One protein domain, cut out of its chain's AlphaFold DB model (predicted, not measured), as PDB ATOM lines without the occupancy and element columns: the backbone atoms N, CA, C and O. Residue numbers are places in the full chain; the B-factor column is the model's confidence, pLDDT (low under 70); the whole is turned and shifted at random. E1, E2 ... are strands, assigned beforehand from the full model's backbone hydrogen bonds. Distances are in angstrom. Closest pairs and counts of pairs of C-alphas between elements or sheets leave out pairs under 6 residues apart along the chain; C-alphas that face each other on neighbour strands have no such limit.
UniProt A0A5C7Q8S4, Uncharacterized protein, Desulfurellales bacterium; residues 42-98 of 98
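This is residues 42 to 98 of the 98 residues of an uncharacterized protein of Desulfurellales bacterium (UniProt A0A5C7Q8S4). A long thin rod of strands: a three-stranded antiparallel sheet, E1, E4 and E5, makes one end, and the hairpin of E2 and E3 makes the other. Two stretches, residues 50 to 55 and 73 to 79, run between the two ends. The printed part has 57 residues with five named strands, E1 to E5 in order along the chain, and no named helix; its class is all strand. The sheet order is E1 - E4 - E5, and the whole is extended, with a radius of gyration of the C-alphas of 20.3 A and spans of 66 by 18 by 13 A.

E1, residues 42 to 49, is an edge strand and bends by 54 degrees at residue 45. Its antiparallel neighbour is E4, residues 80 to 87, at 153 degrees between directions; N 44 and O 84 are 2.8 A apart, within hydrogen-bond range, and the C-alphas of Glu 46 and Thr 83, which face each other, are 4.4 A apart. E2, residues 56 to 61, and E3, residues 67 to 72, form an antiparallel hairpin at 154 degrees, with N 70 and O 58 within hydrogen-bond range at 3.0 A. E1 and E2 are apart, and so are E3 and E4. E4, an inner strand, forms a second hairpin with E5, residues 92 to 96, antiparallel at 153 degrees; N 83 and O 95 are within hydrogen-bond range at 2.8 A. E5 is the other edge strand.

E1 begins at C-alpha 42, (128.780, 106.181, 96.652), and is 19.5 A long from first to last C-alpha. E2 measures 16.2 A and E3 15.3 A; E2 ends at C-alpha 61, (103.966, 91.680, 49.409). E4 measures 22.3 A. E5 measures 13.7 A and ends at C-alpha 96, (125.471, 102.476, 83.200).

The two C-alphas farthest apart, those of Asn 64 and Glu 88, are 66.5 A apart. The printed part has no cut and no long link. Its mean pLDDT is 74.0, and residues 53 to 58, 61 to 78 and 98 are under 70.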
ATOM      1  N   ARG A  42     128.241 107.530  96.522       86.12
ATOM      2  CA  ARG A  42     128.780 106.181  96.652       86.12
ATOM      3  C   ARG A  42     128.090 105.262  95.659       86.12
ATOM      4  O   ARG A  42     126.866 105.282  95.532       86.12
ATOM      5  N   ALA A  43     128.890 104.444  94.986       85.62
ATOM      6  CA  ALA A  43     128.395 103.291  94.257       85.62
ATOM      7  C   ALA A  43     127.910 102.248  95.276       85.62
ATOM      8  O   ALA A  43     128.655 101.865  96.179       85.62
ATOM      9  N   GLY A  44     126.647 101.853  95.163       83.06
ATOM     10  CA  GLY A  44     126.019 100.853  96.016       83.06
ATOM     11  C   GLY A  44     126.002  99.485  95.345       83.06
ATOM     12  O   GLY A  44     126.913  98.683  95.524       83.06
ATOM     13  N   ILE A  45     124.932  99.216  94.595       83.81
ATOM     14  CA  ILE A  45     124.630  97.903  94.010       83.81
ATOM     15  C   ILE A  45     124.825  97.951  92.497       83.81
ATOM     16  O   ILE A  45     124.406  98.907  91.847       83.81
ATOM     17  N   GLU A  46     125.398  96.891  91.934       85.44
ATOM     18  CA  GLU A  46     125.435  96.667  90.490       85.44
ATOM     19  C   GLU A  46     124.379  95.640  90.086       85.44
ATOM     20  O   GLU A  46     124.228  94.594  90.720       85.44
ATOM     21  N   ALA A  47     123.628  95.948  89.034       83.81
ATOM     22  CA  ALA A  47     122.607  95.074  88.482       83.81
ATOM     23  C   ALA A  47     122.787  94.945  86.968       83.81
ATOM     24  O   ALA A  47     122.985  95.938  86.261       83.81
ATOM     25  N   LEU A  48     122.673  93.715  86.467       82.62
ATOM     26  CA  LEU A  48     122.667  93.457  85.035       82.62
ATOM     27  C   LEU A  48     121.331  93.923  84.457       82.62
ATOM     28  O   LEU A  48     120.278  93.364  84.769       82.62
ATOM     29  N   TYR A  49     121.370  94.945  83.609       79.81
ATOM     30  CA  TYR A  49     120.193  95.399  82.892       79.81
ATOM     31  C   TYR A  49     120.112  94.690  81.544       79.81
ATOM     32  O   TYR A  49     120.929  94.923  80.649       79.81
ATOM     33  N   GLN A  50     119.096  93.842  81.400       77.62
ATOM     34  CA  GLN A  50     118.736  93.245  80.125       77.62
ATOM     35  C   GLN A  50     117.567  94.045  79.529       77.62
ATOM     36  O   GLN A  50     116.465  94.008  80.081       77.62
ATOM     37  N   PRO A  51     117.785  94.816  78.447       70.50
ATOM     38  CA  PRO A  51     116.695  95.530  77.794       70.50
ATOM     39  C   PRO A  51     115.641  94.541  77.271       70.50
ATOM     40  O   PRO A  51     115.989  93.418  76.891       70.50
ATOM     41  N   PRO A  52     114.354  94.936  77.228       70.12
ATOM     42  CA  PRO A  52     113.315  94.084  76.672       70.12
ATOM     43  C   PRO A  52     113.614  93.782  75.196       70.12
ATOM     44  O   PRO A  52     114.117  94.661  74.485       70.12
ATOM     45  N   PRO A  53     113.297  92.570  74.709       66.38
ATOM     46  CA  PRO A  53     113.420  92.269  73.293       66.38
ATOM     47  C   PRO A  53     112.493  93.206  72.509       66.38
ATOM     48  O   PRO A  53     111.283  93.237  72.731       66.38
ATOM     49  N   THR A  54     113.057  93.998  71.599       62.66
ATOM     50  CA  THR A  54     112.272  94.666  70.546       62.66
ATOM     51  C   THR A  54     111.773  93.594  69.587       62.66
ATOM     52  O   THR A  54     112.329  92.532  69.605       62.66
ATOM     53  N   TYR A  55     110.747  93.750  68.761       67.44
ATOM     54  CA  TYR A  55     110.480  92.759  67.701       67.44
ATOM     55  C   TYR A  55     110.197  93.526  66.427       67.44
ATOM     56  O   TYR A  55     109.407  94.470  66.445       67.44
ATOM     57  N   VAL A  56     110.848  93.148  65.329       66.56
ATOM     58  CA  VAL A  56     110.628  93.802  64.039       66.56
ATOM     59  C   VAL A  56     109.793  92.870  63.177       66.56
ATOM     60  O   VAL A  56     110.228  91.784  62.797       66.56
ATOM     61  N   CYS A  57     108.569  93.301  62.886       67.19
ATOM     62  CA  CYS A  57     107.711  92.634  61.923       67.19
ATOM     63  C   CYS A  57     107.963  93.256  60.550       67.19
ATOM     64  O   CYS A  57     107.607  94.413  60.318       67.19
ATOM     65  N   THR A  58     108.574  92.501  59.640       64.94
ATOM     66  CA  THR A  58     108.691  92.906  58.236       64.94
ATOM     67  C   THR A  58     107.602  92.207  57.430       64.94
ATOM     68  O   THR A  58     107.554  90.980  57.338       64.94
ATOM     69  N   SER A  59     106.690  92.998  56.865       71.94
ATOM     70  CA  SER A  59     105.705  92.528  55.890       71.94
ATOM     71  C   SER A  59     106.234  92.778  54.483       71.94
ATOM     72  O   SER A  59     106.568  93.918  54.154       71.94
ATOM     73  N   TYR A  60     106.269  91.751  53.639       71.31
ATOM     74  CA  TYR A  60     106.546  91.907  52.211       71.31
ATOM     75  C   TYR A  60     105.384  91.355  51.387       71.31
ATOM     76  O   TYR A  60     104.838  90.287  51.672       71.31
ATOM     77  N   THR A  61     104.992  92.107  50.361       68.25
ATOM     78  CA  THR A  61     103.966  91.680  49.409       68.25
ATOM     79  C   THR A  61     104.613  90.726  48.419       68.25
ATOM     80  O   THR A  61     105.473  91.120  47.632       68.25
ATOM     81  N   THR A  62     104.227  89.456  48.467       62.91
ATOM     82  CA  THR A  62     104.656  88.496  47.446       62.91
ATOM     83  C   THR A  62     103.907  88.757  46.136       62.91
ATOM     84  O   THR A  62     102.801  89.297  46.139       62.91
ATOM     85  N   VAL A  63     104.494  88.366  44.998       65.50
ATOM     86  CA  VAL A  63     103.973  88.641  43.638       65.50
ATOM     87  C   VAL A  63     102.542  88.102  43.419       65.50
ATOM     88  O   VAL A  63     101.829  88.579  42.545       65.50
ATOM     89  N   ASN A  64     102.082  87.177  44.270       66.44
ATOM     90  CA  ASN A  64     100.728  86.612  44.268       66.44
ATOM     91  C   ASN A  64      99.727  87.342  45.189       66.44
ATOM     92  O   ASN A  64      98.669  86.798  45.492       66.44
ATOM     93  N   GLY A  65     100.049  88.541  45.686       65.19
ATOM     94  CA  GLY A  65      99.148  89.324  46.543       65.19
ATOM     95  C   GLY A  65      98.996  88.791  47.972       65.19
ATOM     96  O   GLY A  65      98.180  89.306  48.731       65.19
ATOM     97  N   SER A  66      99.783  87.784  48.363       62.53
ATOM     98  CA  SER A  66      99.838  87.295  49.740       62.53
ATOM     99  C   SER A  66     100.797  88.158  50.565       62.53
ATOM    100  O   SER A  66     101.956  88.364  50.177       62.53
ATOM    101  N   THR A  67     100.305  88.668  51.695       60.44
ATOM    102  CA  THR A  67     101.098  89.374  52.706       60.44
ATOM    103  C   THR A  67     101.589  88.364  53.736       60.44
ATOM    104  O   THR A  67     100.801  87.849  54.528       60.44
ATOM    105  N   THR A  68     102.894  88.100  53.750       62.91
ATOM    106  CA  THR A  68     103.524  87.277  54.791       62.91
ATOM    107  C   THR A  68     104.234  88.194  55.782       62.91
ATOM    108  O   THR A  68     105.027  89.046  55.381       62.91
ATOM    109  N   CYS A  69     103.957  88.023  57.074       63.28
ATOM    110  CA  CYS A  69     104.681  88.693  58.153       63.28
ATOM    111  C   CYS A  69     105.816  87.784  58.627       63.28
ATOM    112  O   CYS A  69     105.555  86.719  59.186       63.28
ATOM    113  N   SER A  70     107.066  88.195  58.415       63.09
ATOM    114  CA  SER A  70     108.209  87.538  59.050       63.09
ATOM    115  C   SER A  70     108.508  88.252  60.363       63.09
ATOM    116  O   SER A  70     108.845  89.440  60.383       63.09
ATOM    117  N   MET A  71     108.334  87.536  61.472       61.34
ATOM    118  CA  MET A  71     108.753  88.003  62.788       61.34
ATOM    119  C   MET A  71     110.243  87.697  62.908       61.34
ATOM    120  O   MET A  71     110.631  86.556  63.154       61.34
ATOM    121  N   GLN A  72     111.093  88.693  62.666       60.75
ATOM    122  CA  GLN A  72     112.523  88.515  62.879       60.75
ATOM    123  C   GLN A  72     112.792  88.546  64.382       60.75
ATOM    124  O   GLN A  72     112.347  89.461  65.086       60.75
ATOM    125  N   THR A  73     113.504  87.530  64.879       58.75
ATOM    126  CA  THR A  73     114.064  87.597  66.224       58.75
ATOM    127  C   THR A  73     114.991  88.803  66.297       58.75
ATOM    128  O   THR A  73     115.696  89.119  65.336       58.75
ATOM    129  N   PRO A  74     114.964  89.529  67.409       56.16
ATOM    130  CA  PRO A  74     115.504  90.867  67.452       56.16
ATOM    131  C   PRO A  74     116.984  90.801  67.767       56.16
ATOM    132  O   PRO A  74     117.458  89.860  68.404       56.16
ATOM    133  N   ILE A  75     117.695  91.851  67.379       59.16
ATOM    134  CA  ILE A  75     119.015  92.163  67.914       59.16
ATOM    135  C   ILE A  75     118.859  92.222  69.441       59.16
ATOM    136  O   ILE A  75     118.281  93.172  69.969       59.16
ATOM    137  N   MET A  76     119.302  91.180  70.151       56.47
ATOM    138  CA  MET A  76     119.459  91.262  71.598       56.47
ATOM    139  C   MET A  76     120.515  92.335  71.831       56.47
ATOM    140  O   MET A  76     121.679  92.140  71.501       56.47
ATOM    141  N   HIS A  77     120.096  93.499  72.321       61.88
ATOM    142  CA  HIS A  77     121.048  94.482  72.810       61.88
ATOM    143  C   HIS A  77     121.846  93.831  73.939       61.88
ATOM    144  O   HIS A  77     121.244  93.262  74.855       61.88
ATOM    145  N   ASP A  78     123.176  93.904  73.846       63.78
ATOM    146  CA  ASP A  78     124.055  93.301  74.840       63.78
ATOM    147  C   ASP A  78     123.663  93.790  76.240       63.78
ATOM    148  O   ASP A  78     123.477  95.001  76.447       63.78
ATOM    149  N   PRO A  79     123.483  92.867  77.199       71.44
ATOM    150  CA  PRO A  79     123.165  93.249  78.558       71.44
ATOM    151  C   PRO A  79     124.311  94.110  79.096       71.44
ATOM    152  O   PRO A  79     125.485  93.831  78.854       71.44
ATOM    153  N   TYR A  80     123.973  95.174  79.815       79.19
ATOM    154  CA  TYR A  80     124.967  96.080  80.379       79.19
ATOM    155  C   TYR A  80     124.759  96.235  81.877       79.19
ATOM    156  O   TYR A  80     123.631  96.207  82.374       79.19
ATOM    157  N   MET A  81     125.859  96.398  82.606       81.69
ATOM    158  CA  MET A  81     125.805  96.649  84.040       81.69
ATOM    159  C   MET A  81     125.301  98.067  84.306       81.69
ATOM    160  O   MET A  81     125.626  99.021  83.588       81.69
ATOM    161  N   ARG A  82     124.461  98.199  85.331       86.12
ATOM    162  CA  ARG A  82     124.062  99.479  85.907       86.12
ATOM    163  C   ARG A  82     124.456  99.509  87.375       86.12
ATOM    164  O   ARG A  82     124.120  98.589  88.114       86.12
ATOM    165  N   THR A  83     125.080 100.595  87.799       87.69
ATOM    166  CA  THR A  83     125.425 100.871  89.193       87.69
ATOM    167  C   THR A  83     124.404 101.849  89.775       87.69
ATOM    168  O   THR A  83     124.113 102.892  89.176       87.69
ATOM    169  N   LEU A  84     123.848 101.511  90.935       89.06
ATOM    170  CA  LEU A  84     123.056 102.418  91.756       89.06
ATOM    171  C   LEU A  84     124.002 103.355  92.503       89.06
ATOM    172  O   LEU A  84     124.846 102.901  93.277       89.06
ATOM    173  N   TRP A  85     123.844 104.652  92.286       89.06
ATOM    174  CA  TRP A  85     124.542 105.696  93.020       89.06
ATOM    175  C   TRP A  85     123.624 106.252  94.097       89.06
ATOM    176  O   TRP A  85     122.468 106.556  93.812       89.06
ATOM    177  N   SER A  86     124.151 106.384  95.312       89.81
ATOM    178  CA  SER A  86     123.477 107.025  96.439       89.81
ATOM    179  C   SER A  86     124.346 108.180  96.931       89.81
ATOM    180  O   SER A  86     125.534 107.994  97.225       89.81
ATOM    181  N   CYS A  87     123.789 109.384  96.942       89.62
ATOM    182  CA  CYS A  87     124.492 110.614  97.284       89.62
ATOM    183  C   CYS A  87     124.067 111.126  98.665       89.62
ATOM    184  O   CYS A  87     122.929 110.942  99.087       89.62
ATOM    185  N   GLU A  88     124.965 111.825  99.364       84.19
ATOM    186  CA  GLU A  88     124.717 112.339 100.726       84.19
ATOM    187  C   GLU A  88     123.504 113.290 100.837       84.19
ATOM    188  O   GLU A  88     122.983 113.494 101.930       84.19
ATOM    189  N   GLY A  89     123.019 113.840  99.717       81.00
ATOM    190  CA  GLY A  89     121.789 114.639  99.641       81.00
ATOM    191  C   GLY A  89     120.482 113.833  99.629       81.00
ATOM    192  O   GLY A  89     119.414 114.429  99.529       81.00
ATOM    193  N   GLY A  90     120.550 112.499  99.710       81.56
ATOM    194  CA  GLY A  90     119.394 111.602  99.586       81.56
ATOM    195  C   GLY A  90     118.988 111.313  98.137       81.56
ATOM    196  O   GLY A  90     117.948 110.705  97.899       81.56
ATOM    197  N   GLU A  91     119.791 111.750  97.169       87.25
ATOM    198  CA  GLU A  91     119.562 111.492  95.750       87.25
ATOM    199  C   GLU A  91     120.084 110.107  95.378       87.25
ATOM    200  O   GLU A  91     121.241 109.772  95.647       87.25
ATOM    201  N   GLU A  92     119.234 109.317  94.724       88.94
ATOM    202  CA  GLU A  92     119.574 107.979  94.250       88.94
ATOM    203  C   GLU A  92     119.259 107.845  92.764       88.94
ATOM    204  O   GLU A  92     118.173 108.212  92.306       88.94
ATOM    205  N   PHE A  93     120.205 107.315  91.991       89.25
ATOM    206  CA  PHE A  93     120.007 107.123  90.558       89.25
ATOM    207  C   PHE A  93     120.818 105.957  89.995       89.25
ATOM    208  O   PHE A  93     121.922 105.645  90.435       89.25
ATOM    209  N   TRP A  94     120.258 105.315  88.971       86.81
ATOM    210  CA  TRP A  94     120.918 104.242  88.234       86.81
ATOM    211  C   TRP A  94     121.689 104.805  87.050       86.81
ATOM    212  O   TRP A  94     121.132 105.539  86.234       86.81
ATOM    213  N   ARG A  95     122.942 104.382  86.901       85.81
ATOM    214  CA  ARG A  95     123.784 104.758  85.766       85.81
ATOM    215  C   ARG A  95     124.457 103.529  85.175       85.81
ATOM    216  O   ARG A  95     124.769 102.596  85.901       85.81
ATOM    217  N   LYS A  96     124.673 103.518  83.859       82.88
ATOM    218  CA  LYS A  96     125.471 102.476  83.200       82.88
ATOM    219  C   LYS A  96     126.887 102.461  83.792       82.88
ATOM    220  O   LYS A  96     127.495 103.523  83.909       82.88
ATOM    221  N   SER A  97     127.369 101.280  84.157       77.69
ATOM    222  CA  SER A  97     128.754 101.053  84.580       77.69
ATOM    223  C   SER A  97     129.652 101.141  83.338       77.69
ATOM    224  O   SER A  97     129.317 100.542  82.309       77.69
ATOM    225  N   GLU A  98     130.704 101.962  83.392       65.38
ATOM    226  CA  GLU A  98     131.701 102.100  82.311       65.38
ATOM    227  C   GLU A  98     132.692 100.935  82.294       65.38
ATOM    228  O   GLU A  98     133.046 100.444  83.389       65.38
TER     229      GLU A  98